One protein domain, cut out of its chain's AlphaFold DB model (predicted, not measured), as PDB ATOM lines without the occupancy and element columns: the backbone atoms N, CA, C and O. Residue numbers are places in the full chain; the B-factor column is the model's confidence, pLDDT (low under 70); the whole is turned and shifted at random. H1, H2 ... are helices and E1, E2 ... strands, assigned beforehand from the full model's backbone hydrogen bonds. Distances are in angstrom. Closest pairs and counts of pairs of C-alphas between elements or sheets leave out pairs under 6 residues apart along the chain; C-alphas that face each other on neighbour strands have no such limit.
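AT A GLANCE: This is residues 110 to 171 and 189 to 236 of the 608 residues of the protein "Ribosome-associated GTPase" of Bathycoccus prasinos (UniProt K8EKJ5). This is a small closed barrel of five strands, E1 to E5, with a hairpin of two helices, H1 and H2, at one end and the five-residue helix H3 near the other. H1 and H2 run side by side, and H2 meets the barrel near Ile 168. The printed part has 110 residues with three named helices and five named strands, in the order E1 E2 H1 H2 E3 H3 E4 E5, and its class is mixed, helices and strands. Round the mixed barrel run E1, E2, E3, E5, E4 and back to E1. The whole is compact, with a radius of gyration of the C-alphas of 14.9 A, yet elongated, spanning 47 by 27 by 23 A.

IN THESE COORDINATES: Find C-alpha 110 at (-43.072, 36.307, 37.843); from there E1 runs through residues 110 to 117, 19.7 A, and bends by 64 degrees at residue 114. E2 follows as residues 120 to 126, 19.3 A. Look next at C-alpha 132, at (-43.262, 38.470, 24.640), where H1 begins; it takes residues 132 to 151 and is 29.0 A long. H2 is residues 155 to 168, 20.6 A. Past the cut, E3 is residues 190 to 197, 20.7 A, bending by 55 degrees at residue 194. H3 is residues 199 to 203, E4 is residues 213 to 216, and E5, residues 229 to 235, is 17.2 A long and ends at C-alpha 235, (-47.900, 34.164, 45.845).

HOW THE PARTS SIT: Begin at E1, which forms an antiparallel hairpin with E2; N 112 and O 124 are 2.8 A apart, within hydrogen-bond range. E2 and E3 are antiparallel, with N 123 and O 193 at 2.8 A. E3 and E5 are parallel, with N 232 and O 196 at 2.8 A. E5 and E4 form an antiparallel hairpin, with N 233 and O 215 at 2.8 A. E4 and E1 are antiparallel and close the ring, with N 214 and O 111 at 2.8 A. H1 and H2, a helical hairpin, touch at a shallow tilt of 7 degrees, opposite ways; their closest C-alphas, of Arg 146 and Val 158, are 5.2 A apart. H2 is on the barrel, its closest C-alpha pair with E3 being Ile 168 and Val 191 at 6.7 A. H1 is not on it. H3 is on the barrel, and its closest C-alpha pair with E5 is Leu 201 and Asp 234, 7.4 A. In H1, H2 and H3 every O i to N i+4 pair is within hydrogen-bond range.

THE WHOLE: The two C-alphas farthest apart, of Lys 153 and Lys 205, are 46.9 A apart. Residues 172 to 188 are not printed, and C-alphas 171 and 189 are 13.3 A apart across this cut. The link E4 to E5, residues 217 to 228, is long. Mean pLDDT of the printed part is 82.9; look for values under 70 at residues 170 to 171, 189, 203, 205 and 218 to 222.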
ATOM      1  N   PHE A 110     -43.572  36.767  36.553       88.50
ATOM      2  CA  PHE A 110     -43.072  36.307  37.843       88.50
ATOM      3  C   PHE A 110     -41.986  37.240  38.364       88.50
ATOM      4  O   PHE A 110     -41.179  37.776  37.606       88.50
ATOM      5  N   GLY A 111     -41.940  37.411  39.679       88.50
ATOM      6  CA  GLY A 111     -40.861  38.131  40.333       88.50
ATOM      7  C   GLY A 111     -40.555  37.589  41.719       88.50
ATOM      8  O   GLY A 111     -41.339  36.847  42.307       88.50
ATOM      9  N   THR A 112     -39.403  37.969  42.255       89.06
ATOM     10  CA  THR A 112     -38.965  37.606  43.606       89.06
ATOM     11  C   THR A 112     -39.026  38.824  44.513       89.06
ATOM     12  O   THR A 112     -38.490  39.881  44.182       89.06
ATOM     13  N   VAL A 113     -39.651  38.690  45.682       88.62
ATOM     14  CA  VAL A 113     -39.702  39.764  46.683       88.62
ATOM     15  C   VAL A 113     -38.334  39.910  47.352       88.62
ATOM     16  O   VAL A 113     -37.895  39.027  48.079       88.62
ATOM     17  N   VAL A 114     -37.666  41.042  47.155       85.31
ATOM     18  CA  VAL A 114     -36.314  41.316  47.677       85.31
ATOM     19  C   VAL A 114     -36.359  42.082  48.995       85.31
ATOM     20  O   VAL A 114     -35.549  41.837  49.885       85.31
ATOM     21  N   THR A 115     -37.327  42.986  49.158       83.81
ATOM     22  CA  THR A 115     -37.542  43.715  50.417       83.81
ATOM     23  C   THR A 115     -39.029  43.888  50.702       83.81
ATOM     24  O   THR A 115     -39.843  43.982  49.782       83.81
ATOM     25  N   ALA A 116     -39.381  43.960  51.986       82.12
ATOM     26  CA  ALA A 116     -40.749  44.176  52.446       82.12
ATOM     27  C   ALA A 116     -40.799  45.317  53.472       82.12
ATOM     28  O   ALA A 116     -40.239  45.213  54.568       82.12
ATOM     29  N   GLN A 117     -41.490  46.408  53.131       79.50
ATOM     30  CA  GLN A 117     -41.655  47.584  53.987       79.50
ATOM     31  C   GLN A 117     -43.132  47.986  54.066       79.50
ATOM     32  O   GLN A 117     -43.706  48.571  53.149       79.50
ATOM     33  N   ALA A 118     -43.758  47.698  55.210       76.44
ATOM     34  CA  ALA A 118     -45.173  47.968  55.474       76.44
ATOM     35  C   ALA A 118     -46.126  47.357  54.424       76.44
ATOM     36  O   ALA A 118     -46.449  46.176  54.510       76.44
ATOM     37  N   ASN A 119     -46.606  48.159  53.468       79.00
ATOM     38  CA  ASN A 119     -47.519  47.741  52.395       79.00
ATOM     39  C   ASN A 119     -46.853  47.692  51.010       79.00
ATOM     40  O   ASN A 119     -47.544  47.384  50.037       79.00
ATOM     41  N   TYR A 120     -45.562  48.019  50.934       86.06
ATOM     42  CA  TYR A 120     -44.790  48.075  49.702       86.06
ATOM     43  C   TYR A 120     -43.704  47.002  49.703       86.06
ATOM     44  O   TYR A 120     -43.051  46.747  50.721       86.06
ATOM     45  N   PHE A 121     -43.515  46.383  48.547       88.56
ATOM     46  CA  PHE A 121     -42.607  45.266  48.336       88.56
ATOM     47  C   PHE A 121     -41.743  45.581  47.127       88.56
ATOM     48  O   PHE A 121     -42.283  45.909  46.075       88.56
ATOM     49  N   ARG A 122     -40.418  45.488  47.253       88.31
ATOM     50  CA  ARG A 122     -39.568  45.509  46.057       88.31
ATOM     51  C   ARG A 122     -39.557  44.117  45.465       88.31
ATOM     52  O   ARG A 122     -39.175  43.172  46.156       88.31
ATOM     53  N   VAL A 123     -39.983  44.009  44.219       87.62
ATOM     54  CA  VAL A 123     -40.035  42.765  43.462       87.62
ATOM     55  C   VAL A 123     -39.046  42.882  42.320       87.62
ATOM     56  O   VAL A 123     -39.092  43.848  41.564       87.62
ATOM     57  N   VAL A 124     -38.149  41.911  42.202       87.44
ATOM     58  CA  VAL A 124     -37.260  41.814  41.050       87.44
ATOM     59  C   VAL A 124     -37.833  40.828  40.051       87.44
ATOM     60  O   VAL A 124     -38.125  39.688  40.407       87.44
ATOM     61  N   VAL A 125     -37.960  41.270  38.810       87.31
ATOM     62  CA  VAL A 125     -38.376  40.459  37.669       87.31
ATOM     63  C   VAL A 125     -37.150  40.169  36.814       87.31
ATOM     64  O   VAL A 125     -36.406  41.085  36.466       87.31
ATOM     65  N   ASN A 126     -36.937  38.900  36.470       83.94
ATOM     66  CA  ASN A 126     -35.906  38.531  35.506       83.94
ATOM     67  C   ASN A 126     -36.411  38.853  34.095       83.94
ATOM     68  O   ASN A 126     -37.459  38.354  33.684       83.94
ATOM     69  N   ARG A 127     -35.655  39.654  33.341       79.56
ATOM     70  CA  ARG A 127     -36.016  40.090  31.988       79.56
ATOM     71  C   ARG A 127     -36.251  38.929  31.026       79.56
ATOM     72  O   ARG A 127     -37.180  38.982  30.230       79.56
ATOM     73  N   ARG A 128     -35.482  37.840  31.158       79.12
ATOM     74  CA  ARG A 128     -35.621  36.632  30.322       79.12
ATOM     75  C   ARG A 128     -36.928  35.882  30.591       79.12
ATOM     76  O   ARG A 128     -37.335  35.054  29.785       79.12
ATOM     77  N   GLN A 129     -37.574  36.150  31.727       80.19
ATOM     78  CA  GLN A 129     -38.846  35.543  32.120       80.19
ATOM     79  C   GLN A 129     -40.053  36.430  31.782       80.19
ATOM     80  O   GLN A 129     -41.184  36.039  32.068       80.19
ATOM     81  N   ILE A 130     -39.844  37.609  31.180       83.69
ATOM     82  CA  ILE A 130     -40.940  38.484  30.753       83.69
ATOM     83  C   ILE A 130     -41.562  37.904  29.469       83.69
ATOM     84  O   ILE A 130     -40.860  37.748  28.468       83.69
ATOM     85  N   PRO A 131     -42.876  37.603  29.449       84.81
ATOM     86  CA  PRO A 131     -43.545  37.111  28.248       84.81
ATOM     87  C   PRO A 131     -43.478  38.119  27.090       84.81
ATOM     88  O   PRO A 131     -43.589  39.328  27.297       84.81
ATOM     89  N   SER A 132     -43.394  37.633  25.849       81.69
ATOM     90  CA  SER A 132     -43.262  38.470  24.640       81.69
ATOM     91  C   SER A 132     -44.371  39.518  24.481       81.69
ATOM     92  O   SER A 132     -44.117  40.656  24.089       81.69
ATOM     93  N   LYS A 133     -45.609  39.175  24.843       82.50
ATOM     94  CA  LYS A 133     -46.738  40.114  24.839       82.50
ATOM     95  C   LYS A 133     -46.566  41.248  25.849       82.50
ATOM     96  O   LYS A 133     -46.978  42.375  25.577       82.50
ATOM     97  N   GLU A 134     -45.958  40.967  26.995       84.94
ATOM     98  CA  GLU A 134     -45.677  41.994  27.991       84.94
ATOM     99  C   GLU A 134     -44.523  42.896  27.537       84.94
ATOM    100  O   GLU A 134     -44.616  44.106  27.706       84.94
ATOM    101  N   LEU A 135     -43.510  42.363  26.841       83.25
ATOM    102  CA  LEU A 135     -42.476  43.193  26.203       83.25
ATOM    103  C   LEU A 135     -43.074  44.195  25.201       83.25
ATOM    104  O   LEU A 135     -42.654  45.351  25.166       83.25
ATOM    105  N   ASN A 136     -44.094  43.804  24.430       84.00
ATOM    106  CA  ASN A 136     -44.799  44.742  23.545       84.00
ATOM    107  C   ASN A 136     -45.493  45.865  24.330       84.00
ATOM    108  O   ASN A 136     -45.402  47.030  23.952       84.00
ATOM    109  N   ARG A 137     -46.119  45.544  25.465       83.88
ATOM    110  CA  ARG A 137     -46.744  46.547  26.343       83.88
ATOM    111  C   ARG A 137     -45.726  47.472  26.994       83.88
ATOM    112  O   ARG A 137     -46.000  48.661  27.124       83.88
ATOM    113  N   VAL A 138     -44.557  46.954  27.375       86.44
ATOM    114  CA  VAL A 138     -43.430  47.777  27.834       86.44
ATOM    115  C   VAL A 138     -43.096  48.809  26.752       86.44
ATOM    116  O   VAL A 138     -43.098  50.002  27.049       86.44
ATOM    117  N   ARG A 139     -42.898  48.388  25.491       87.25
ATOM    118  CA  ARG A 139     -42.619  49.309  24.365       87.25
ATOM    119  C   ARG A 139     -43.696  50.388  24.242       87.25
ATOM    120  O   ARG A 139     -43.377  51.571  24.294       87.25
ATOM    121  N   GLU A 140     -44.968  49.991  24.207       87.12
ATOM    122  CA  GLU A 140     -46.100  50.921  24.106       87.12
ATOM    123  C   GLU A 140     -46.146  51.943  25.259       87.12
ATOM    124  O   GLU A 140     -46.391  53.132  25.032       87.12
ATOM    125  N   GLN A 141     -45.894  51.511  26.503       88.19
ATOM    126  CA  GLN A 141     -45.868  52.402  27.669       88.19
ATOM    127  C   GLN A 141     -44.733  53.429  27.573       88.19
ATOM    128  O   GLN A 141     -44.955  54.618  27.833       88.19
ATOM    129  N   PHE A 142     -43.532  52.984  27.195       88.62
ATOM    130  CA  PHE A 142     -42.363  53.849  27.057       88.62
ATOM    131  C   PHE A 142     -42.497  54.821  25.884       88.62
ATOM    132  O   PHE A 142     -42.199  56.002  26.062       88.62
ATOM    133  N   ASP A 143     -43.017  54.387  24.737       88.50
ATOM    134  CA  ASP A 143     -43.258  55.260  23.581       88.50
ATOM    135  C   ASP A 143     -44.288  56.348  23.911       88.50
ATOM    136  O   ASP A 143     -44.075  57.533  23.637       88.50
ATOM    137  N   ALA A 144     -45.375  55.979  24.596       89.06
ATOM    138  CA  ALA A 144     -46.364  56.943  25.063       89.06
ATOM    139  C   ALA A 144     -45.777  57.932  26.088       89.06
ATOM    140  O   ALA A 144     -46.136  59.110  26.082       89.06
ATOM    141  N   ALA A 145     -44.887  57.482  26.979       88.69
ATOM    142  CA  ALA A 145     -44.213  58.350  27.944       88.69
ATOM    143  C   ALA A 145     -43.209  59.300  27.275       88.69
ATOM    144  O   ALA A 145     -43.217  60.492  27.581       88.69
ATOM    145  N   ARG A 146     -42.408  58.802  26.324       88.75
ATOM    146  CA  ARG A 146     -41.456  59.607  25.547       88.75
ATOM    147  C   ARG A 146     -42.169  60.691  24.757       88.75
ATOM    148  O   ARG A 146     -41.798  61.851  24.884       88.75
ATOM    149  N   LYS A 147     -43.258  60.354  24.058       90.19
ATOM    150  CA  LYS A 147     -44.061  61.339  23.320       90.19
ATOM    151  C   LYS A 147     -44.587  62.461  24.226       90.19
ATOM    152  O   LYS A 147     -44.504  63.631  23.867       90.19
ATOM    153  N   ARG A 148     -45.074  62.133  25.432       89.81
ATOM    154  CA  ARG A 148     -45.511  63.149  26.414       89.81
ATOM    155  C   ARG A 148     -44.354  64.031  26.896       89.81
ATOM    156  O   ARG A 148     -44.547  65.230  27.078       89.81
ATOM    157  N   ALA A 149     -43.170  63.458  27.110       88.75
ATOM    158  CA  ALA A 149     -41.982  64.210  27.515       88.75
ATOM    159  C   ALA A 149     -41.470  65.135  26.393       88.75
ATOM    160  O   ALA A 149     -41.098  66.279  26.662       88.75
ATOM    161  N   GLU A 150     -41.532  64.687  25.136       90.38
ATOM    162  CA  GLU A 150     -41.230  65.496  23.947       90.38
ATOM    163  C   GLU A 150     -42.207  66.671  23.802       90.38
ATOM    164  O   GLU A 150     -41.778  67.814  23.635       90.38
ATOM    165  N   GLU A 151     -43.512  66.421  23.949       92.50
ATOM    166  CA  GLU A 151     -44.552  67.462  23.948       92.50
ATOM    167  C   GLU A 151     -44.330  68.496  25.071       92.50
ATOM    168  O   GLU A 151     -44.546  69.694  24.872       92.50
ATOM    169  N   ALA A 152     -43.825  68.054  26.227       90.06
ATOM    170  CA  ALA A 152     -43.453  68.907  27.356       90.06
ATOM    171  C   ALA A 152     -42.066  69.573  27.218       90.06
ATOM    172  O   ALA A 152     -41.684  70.358  28.087       90.06
ATOM    173  N   LYS A 153     -41.317  69.296  26.137       89.38
ATOM    174  CA  LYS A 153     -39.936  69.762  25.890       89.38
ATOM    175  C   LYS A 153     -38.926  69.356  26.976       89.38
ATOM    176  O   LYS A 153     -37.910  70.025  27.164       89.38
ATOM    177  N   ALA A 154     -39.174  68.251  27.672       88.81
ATOM    178  CA  ALA A 154     -38.288  67.709  28.697       88.81
ATOM    179  C   ALA A 154     -37.273  66.729  28.076       88.81
ATOM    180  O   ALA A 154     -37.386  65.517  28.228       88.81
ATOM    181  N   MET A 155     -36.273  67.252  27.353       82.06
ATOM    182  CA  MET A 155     -35.296  66.429  26.606       82.06
ATOM    183  C   MET A 155     -34.525  65.432  27.487       82.06
ATOM    184  O   MET A 155     -34.247  64.320  27.048       82.06
ATOM    185  N   HIS A 156     -34.234  65.804  28.736       86.38
ATOM    186  CA  HIS A 156     -33.577  64.918  29.699       86.38
ATOM    187  C   HIS A 156     -34.444  63.699  30.066       86.38
ATOM    188  O   HIS A 156     -33.939  62.583  30.159       86.38
ATOM    189  N   ASP A 157     -35.759  63.886  30.204       83.62
ATOM    190  CA  ASP A 157     -36.683  62.795  30.531       83.62
ATOM    191  C   ASP A 157     -36.821  61.816  29.359       83.62
ATOM    192  O   ASP A 157     -36.917  60.607  29.566       83.62
ATOM    193  N   VAL A 158     -36.787  62.314  28.118       83.75
ATOM    194  CA  VAL A 158     -36.815  61.477  26.905       83.75
ATOM    195  C   VAL A 158     -35.590  60.563  26.845       83.75
ATOM    196  O   VAL A 158     -35.726  59.372  26.553       83.75
ATOM    197  N   GLU A 159     -34.409  61.105  27.144       86.12
ATOM    198  CA  GLU A 159     -33.152  60.354  27.194       86.12
ATOM    199  C   GLU A 159     -33.184  59.282  28.294       86.12
ATOM    200  O   GLU A 159     -32.964  58.102  28.009       86.12
ATOM    201  N   LEU A 160     -33.589  59.656  29.515       85.44
ATOM    202  CA  LEU A 160     -33.716  58.742  30.654       85.44
ATOM    203  C   LEU A 160     -34.713  57.599  30.389       85.44
ATOM    204  O   LEU A 160     -34.479  56.451  30.772       85.44
ATOM    205  N   LEU A 161     -35.841  57.893  29.734       84.06
ATOM    206  CA  LEU A 161     -36.820  56.879  29.334       84.06
ATOM    207  C   LEU A 161     -36.246  55.916  28.291       84.06
ATOM    208  O   LEU A 161     -36.499  54.716  28.377       84.06
ATOM    209  N   GLY A 162     -35.453  56.418  27.340       82.44
ATOM    210  CA  GLY A 162     -34.743  55.589  26.367       82.44
ATOM    211  C   GLY A 162     -33.727  54.651  27.025       82.44
ATOM    212  O   GLY A 162     -33.677  53.468  26.696       82.44
ATOM    213  N   GLU A 163     -32.962  55.144  28.002       82.88
ATOM    214  CA  GLU A 163     -32.042  54.317  28.794       82.88
ATOM    215  C   GLU A 163     -32.766  53.234  29.596       82.88
ATOM    216  O   GLU A 163     -32.350  52.076  29.591       82.88
ATOM    217  N   LYS A 164     -33.868  53.588  30.266       83.62
ATOM    218  CA  LYS A 164     -34.691  52.633  31.020       83.62
ATOM    219  C   LYS A 164     -35.299  51.557  30.123       83.62
ATOM    220  O   LYS A 164     -35.284  50.390  30.504       83.62
ATOM    221  N   LEU A 165     -35.795  51.925  28.940       84.00
ATOM    222  CA  LEU A 165     -36.343  50.970  27.977       84.00
ATOM    223  C   LEU A 165     -35.273  49.971  27.519       84.00
ATOM    224  O   LEU A 165     -35.531  48.771  27.549       84.00
ATOM    225  N   ARG A 166     -34.066  50.454  27.180       81.38
ATOM    226  CA  ARG A 166     -32.926  49.600  26.795       81.38
ATOM    227  C   ARG A 166     -32.525  48.611  27.890       81.38
ATOM    228  O   ARG A 166     -32.134  47.498  27.582       81.38
ATOM    229  N   LYS A 167     -32.646  48.990  29.168       79.19
ATOM    230  CA  LYS A 167     -32.373  48.076  30.294       79.19
ATOM    231  C   LYS A 167     -33.394  46.938  30.409       79.19
ATOM    232  O   LYS A 167     -33.052  45.867  30.898       79.19
ATOM    233  N   ILE A 168     -34.645  47.169  30.004       79.75
ATOM    234  CA  ILE A 168     -35.733  46.183  30.125       79.75
ATOM    235  C   ILE A 168     -35.803  45.285  28.886       79.75
ATOM    236  O   ILE A 168     -36.010  44.079  29.003       79.75
ATOM    237  N   ILE A 169     -35.637  45.876  27.705       77.81
ATOM    238  CA  ILE A 169     -35.693  45.217  26.404       77.81
ATOM    239  C   ILE A 169     -34.318  45.428  25.778       77.81
ATOM    240  O   ILE A 169     -34.067  46.514  25.258       77.81
ATOM    241  N   ASP A 170     -33.427  44.436  25.851       64.62
ATOM    242  CA  ASP A 170     -32.181  44.485  25.078       64.62
ATOM    243  C   ASP A 170     -32.558  44.716  23.608       64.62
ATOM    244  O   ASP A 170     -33.192  43.871  22.976       64.62
ATOM    245  N   ILE A 171     -32.206  45.880  23.066       49.44
ATOM    246  CA  ILE A 171     -32.206  46.113  21.624       49.44
ATOM    247  C   ILE A 171     -30.787  45.798  21.160       49.44
ATOM    248  O   ILE A 171     -30.013  46.703  20.876       49.44
ATOM    249  N   ASP A 189     -29.624  41.305  34.329       66.75
ATOM    250  CA  ASP A 189     -30.848  40.778  33.701       66.75
ATOM    251  C   ASP A 189     -32.147  41.062  34.488       66.75
ATOM    252  O   ASP A 189     -33.155  40.372  34.341       66.75
ATOM    253  N   ASN A 190     -32.139  42.024  35.400       78.69
ATOM    254  CA  ASN A 190     -33.124  42.144  36.458       78.69
ATOM    255  C   ASN A 190     -33.738  43.540  36.484       78.69
ATOM    256  O   ASN A 190     -33.033  44.543  36.515       78.69
ATOM    257  N   VAL A 191     -35.065  43.596  36.552       83.75
ATOM    258  CA  VAL A 191     -35.829  44.841  36.662       83.75
ATOM    259  C   VAL A 191     -36.460  44.915  38.046       83.75
ATOM    260  O   VAL A 191     -37.169  43.999  38.463       83.75
ATOM    261  N   GLU A 192     -36.209  46.006  38.769       85.75
ATOM    262  CA  GLU A 192     -36.834  46.273  40.066       85.75
ATOM    263  C   GLU A 192     -38.163  47.014  39.914       85.75
ATOM    264  O   GLU A 192     -38.235  48.074  39.295       85.75
ATOM    265  N   LEU A 193     -39.206  46.484  40.557       87.62
ATOM    266  CA  LEU A 193     -40.532  47.085  40.642       87.62
ATOM    267  C   LEU A 193     -40.928  47.307  42.105       87.62
ATOM    268  O   LEU A 193     -40.746  46.442  42.965       87.62
ATOM    269  N   LEU A 194     -41.526  48.461  42.396       89.81
ATOM    270  CA  LEU A 194     -42.164  48.744  43.676       89.81
ATOM    271  C   LEU A 194     -43.629  48.305  43.630       89.81
ATOM    272  O   LEU A 194     -44.478  48.956  43.019       89.81
ATOM    273  N   CYS A 195     -43.941  47.203  44.301       89.31
ATOM    274  CA  CYS A 195     -45.258  46.591  44.250       89.31
ATOM    275  C   CYS A 195     -46.083  46.787  45.523       89.31
ATOM    276  O   CYS A 195     -45.557  46.879  46.634       89.31
ATOM    277  N   ASN A 196     -47.406  46.789  45.367       89.44
ATOM    278  CA  ASN A 196     -48.365  46.672  46.465       89.44
ATOM    279  C   ASN A 196     -49.078  45.305  46.423       89.44
ATOM    280  O   ASN A 196     -49.084  44.625  45.400       89.44
ATOM    281  N   CYS A 197     -49.685  44.877  47.533       84.81
ATOM    282  CA  CYS A 197     -50.488  43.647  47.543       84.81
ATOM    283  C   CYS A 197     -51.956  43.921  47.245       84.81
ATOM    284  O   CYS A 197     -52.575  44.792  47.875       84.81
ATOM    285  N   ARG A 198     -52.556  43.063  46.413       83.38
ATOM    286  CA  ARG A 198     -54.001  43.046  46.189       83.38
ATOM    287  C   ARG A 198     -54.771  42.903  47.507       83.38
ATOM    288  O   ARG A 198     -54.428  42.117  48.391       83.38
ATOM    289  N   ALA A 199     -55.887  43.623  47.619       73.44
ATOM    290  CA  ALA A 199     -56.727  43.612  48.819       73.44
ATOM    291  C   ALA A 199     -57.272  42.216  49.193       73.44
ATOM    292  O   ALA A 199     -57.575  41.971  50.360       73.44
ATOM    293  N   LEU A 200     -57.398  41.299  48.225       71.31
ATOM    294  CA  LEU A 200     -57.871  39.932  48.461       71.31
ATOM    295  C   LEU A 200     -56.851  39.090  49.242       71.31
ATOM    296  O   LEU A 200     -57.242  38.437  50.206       71.31
ATOM    297  N   LEU A 201     -55.557  39.190  48.917       72.94
ATOM    298  CA  LEU A 201     -54.484  38.505  49.654       72.94
ATOM    299  C   LEU A 201     -54.471  38.924  51.132       72.94
ATOM    300  O   LEU A 201     -54.379  38.090  52.034       72.94
ATOM    301  N   LYS A 202     -54.706  40.218  51.394       71.19
ATOM    302  CA  LYS A 202     -54.855  40.750  52.760       71.19
ATOM    303  C   LYS A 202     -56.056  40.144  53.499       71.19
ATOM    304  O   LYS A 202     -55.966  39.891  54.697       71.19
ATOM    305  N   LYS A 203     -57.172  39.883  52.803       68.25
ATOM    306  CA  LYS A 203     -58.369  39.239  53.382       68.25
ATOM    307  C   LYS A 203     -58.159  37.753  53.665       68.25
ATOM    308  O   LYS A 203     -58.671  37.265  54.666       68.25
ATOM    309  N   MET A 204     -57.380  37.067  52.831       74.44
ATOM    310  CA  MET A 204     -56.987  35.668  53.039       74.44
ATOM    311  C   MET A 204     -55.923  35.501  54.138       74.44
ATOM    312  O   MET A 204     -55.556  34.378  54.460       74.44
ATOM    313  N   LYS A 205     -55.456  36.607  54.744       69.12
ATOM    314  CA  LYS A 205     -54.393  36.647  55.765       69.12
ATOM    315  C   LYS A 205     -53.073  36.023  55.298       69.12
ATOM    316  O   LYS A 205     -52.247  35.646  56.124       69.12
ATOM    317  N   GLN A 206     -52.853  35.960  53.989       74.50
ATOM    318  CA  GLN A 206     -51.606  35.464  53.433       74.50
ATOM    319  C   GLN A 206     -50.582  36.600  53.461       74.50
ATOM    320  O   GLN A 206     -50.742  37.633  52.807       74.50
ATOM    321  N   LYS A 207     -49.564  36.447  54.307       82.00
ATOM    322  CA  LYS A 207     -48.500  37.438  54.480       82.00
ATOM    323  C   LYS A 207     -47.437  37.216  53.410       82.00
ATOM    324  O   LYS A 207     -46.880  36.126  53.369       82.00
ATOM    325  N   VAL A 208     -47.131  38.238  52.613       85.62
ATOM    326  CA  VAL A 208     -45.973  38.231  51.703       85.62
ATOM    327  C   VAL A 208     -44.689  38.340  52.525       85.62
ATOM    328  O   VAL A 208     -44.583  39.197  53.410       85.62
ATOM    329  N   LEU A 209     -43.735  37.464  52.243       87.00
ATOM    330  CA  LEU A 209     -42.410  37.412  52.847       87.00
ATOM    331  C   LEU A 209     -41.341  37.772  51.816       87.00
ATOM    332  O   LEU A 209     -41.548  37.683  50.608       87.00
ATOM    333  N   VAL A 210     -40.175  38.174  52.308       87.25
ATOM    334  CA  VAL A 210     -38.987  38.294  51.458       87.25
ATOM    335  C   VAL A 210     -38.614  36.898  50.948       87.25
ATOM    336  O   VAL A 210     -38.769  35.923  51.677       87.25
ATOM    337  N   GLY A 211     -38.184  36.785  49.696       86.25
ATOM    338  CA  GLY A 211     -37.931  35.512  49.017       86.25
ATOM    339  C   GLY A 211     -39.173  34.845  48.417       86.25
ATOM    340  O   GLY A 211     -39.028  33.865  47.689       86.25
ATOM    341  N   ASP A 212     -40.387  35.364  48.649       89.81
ATOM    342  CA  ASP A 212     -41.577  34.864  47.951       89.81
ATOM    343  C   ASP A 212     -41.440  35.068  46.437       89.81
ATOM    344  O   ASP A 212     -41.052  36.142  45.967       89.81
ATOM    345  N   ILE A 213     -41.797  34.027  45.684       89.75
ATOM    346  CA  ILE A 213     -42.034  34.126  44.247       89.75
ATOM    347  C   ILE A 213     -43.479  34.588  44.090       89.75
ATOM    348  O   ILE A 213     -44.397  33.989  44.653       89.75
ATOM    349  N   VAL A 214     -43.673  35.690  43.381       90.31
ATOM    350  CA  VAL A 214     -44.967  36.349  43.233       90.31
ATOM    351  C   VAL A 214     -45.330  36.490  41.772       90.31
ATOM    352  O   VAL A 214     -44.477  36.745  40.923       90.31
ATOM    353  N   THR A 215     -46.624  36.382  41.511       88.94
ATOM    354  CA  THR A 215     -47.208  36.632  40.202       88.94
ATOM    355  C   THR A 215     -47.742  38.059  40.158       88.94
ATOM    356  O   THR A 215     -48.490  38.487  41.045       88.94
ATOM    357  N   LEU A 216     -47.355  38.809  39.131       86.69
ATOM    358  CA  LEU A 216     -47.831  40.161  38.853       86.69
ATOM    359  C   LEU A 216     -48.955  40.114  37.806       86.69
ATOM    360  O   LEU A 216     -48.901  39.344  36.843       86.69
ATOM    361  N   ASP A 217     -49.993  40.932  37.997       74.38
ATOM    362  CA  ASP A 217     -51.152  40.994  37.089       74.38
ATOM    363  C   ASP A 217     -50.810  41.806  35.831       74.38
ATOM    364  O   ASP A 217     -51.046  43.015  35.763       74.38
ATOM    365  N   ALA A 218     -50.224  41.137  34.840       66.00
ATOM    366  CA  ALA A 218     -49.945  41.729  33.539       66.00
ATOM    367  C   ALA A 218     -51.249  42.041  32.779       66.00
ATOM    368  O   ALA A 218     -51.403  43.112  32.193       66.00
ATOM    369  N   GLU A 219     -52.238  41.142  32.784       62.59
ATOM    370  CA  GLU A 219     -53.434  41.259  31.935       62.59
ATOM    371  C   GLU A 219     -54.328  42.463  32.261       62.59
ATOM    372  O   GLU A 219     -54.908  43.036  31.338       62.59
ATOM    373  N   LYS A 220     -54.419  42.881  33.532       60.22
ATOM    374  CA  LYS A 220     -55.280  44.001  33.969       60.22
ATOM    375  C   LYS A 220     -54.547  45.333  34.153       60.22
ATOM    376  O   LYS A 220     -55.027  46.184  34.903       60.22
ATOM    377  N   SER A 221     -53.413  45.523  33.475       55.06
ATOM    378  CA  SER A 221     -52.596  46.746  33.550       55.06
ATOM    379  C   SER A 221     -52.039  47.015  34.955       55.06
ATOM    380  O   SER A 221     -51.954  48.162  35.392       55.06
ATOM    381  N   GLY A 222     -51.700  45.955  35.693       66.62
ATOM    382  CA  GLY A 222     -51.205  46.060  37.063       66.62
ATOM    383  C   GLY A 222     -49.740  46.479  37.176       66.62
ATOM    384  O   GLY A 222     -49.311  46.742  38.300       66.62
ATOM    385  N   ILE A 223     -48.994  46.527  36.064       84.06
ATOM    386  CA  ILE A 223     -47.573  46.891  36.008       84.06
ATOM    387  C   ILE A 223     -47.391  48.167  35.179       84.06
ATOM    388  O   ILE A 223     -47.795  48.245  34.017       84.06
ATOM    389  N   ASP A 224     -46.755  49.159  35.793       87.12
ATOM    390  CA  ASP A 224     -46.269  50.369  35.141       87.12
ATOM    391  C   ASP A 224     -44.742  50.286  35.083       87.12
ATOM    392  O   ASP A 224     -44.051  50.516  36.080       87.12
ATOM    393  N   TRP A 225     -44.220  49.924  33.913       86.31
ATOM    394  CA  TRP A 225     -42.787  49.739  33.688       86.31
ATOM    395  C   TRP A 225     -42.030  51.066  33.609       86.31
ATOM    396  O   TRP A 225     -40.835  51.116  33.897       86.31
ATOM    397  N   VAL A 226     -42.724  52.157  33.277       84.75
ATOM    398  CA  VAL A 226     -42.144  53.504  33.195       84.75
ATOM    399  C   VAL A 226     -41.877  54.053  34.597       84.75
ATOM    400  O   VAL A 226     -40.790  54.571  34.881       84.75
ATOM    401  N   GLN A 227     -42.865  53.915  35.486       84.62
ATOM    402  CA  GLN A 227     -42.766  54.304  36.896       84.62
ATOM    403  C   GLN A 227     -42.060  53.247  37.754       84.62
ATOM    404  O   GLN A 227     -41.652  53.547  38.875       84.62
ATOM    405  N   GLY A 228     -41.915  52.019  37.250       86.75
ATOM    406  CA  GLY A 228     -41.339  50.900  37.989       86.75
ATOM    407  C   GLY A 228     -42.231  50.460  39.148       86.75
ATOM    408  O   GLY A 228     -41.746  50.259  40.260       86.75
ATOM    409  N   SER A 229     -43.545  50.360  38.927       88.38
ATOM    410  CA  SER A 229     -44.510  49.981  39.965       88.38
ATOM    411  C   SER A 229     -45.409  48.824  39.538       88.38
ATOM    412  O   SER A 229     -45.616  48.594  38.350       88.38
ATOM    413  N   GLY A 230     -45.929  48.065  40.508       88.56
ATOM    414  CA  GLY A 230     -46.727  46.873  40.217       88.56
ATOM    415  C   GLY A 230     -47.747  46.489  41.291       88.56
ATOM    416  O   GLY A 230     -47.756  47.025  42.400       88.56
ATOM    417  N   THR A 231     -48.589  45.504  40.986       88.25
ATOM    418  CA  THR A 231     -49.494  44.873  41.960       88.25
ATOM    419  C   THR A 231     -49.232  43.371  42.031       88.25
ATOM    420  O   THR A 231     -49.356  42.670  41.028       88.25
ATOM    421  N   ILE A 232     -48.927  42.871  43.232       88.31
ATOM    422  CA  ILE A 232     -48.821  41.437  43.522       88.31
ATOM    423  C   ILE A 232     -50.224  40.834  43.474       88.31
ATOM    424  O   ILE A 232     -51.102  41.196  44.273       88.31
ATOM    425  N   TYR A 233     -50.416  39.925  42.522       85.31
ATOM    426  CA  TYR A 233     -51.670  39.230  42.273       85.31
ATOM    427  C   TYR A 233     -51.807  37.989  43.146       85.31
ATOM    428  O   TYR A 233     -52.827  37.841  43.824       85.31
ATOM    429  N   ASP A 234     -50.771  37.148  43.138       86.25
ATOM    430  CA  ASP A 234     -50.713  35.900  43.893       86.25
ATOM    431  C   ASP A 234     -49.282  35.581  44.349       86.25
ATOM    432  O   ASP A 234     -48.314  36.186  43.876       86.25
ATOM    433  N   ILE A 235     -49.166  34.656  45.298       88.44
ATOM    434  CA  ILE A 235     -47.900  34.164  45.845       88.44
ATOM    435  C   ILE A 235     -47.789  32.685  45.493       88.44
ATOM    436  O   ILE A 235     -48.654  31.890  45.866       88.44
ATOM    437  N   GLU A 236     -46.701  32.316  44.828       88.69
ATOM    438  CA  GLU A 236     -46.430  30.930  44.473       88.69
ATOM    439  C   GLU A 236     -46.195  30.060  45.711       88.69
ATOM    440  O   GLU A 236     -45.844  30.524  46.803       88.69
TER     441      GLU A 236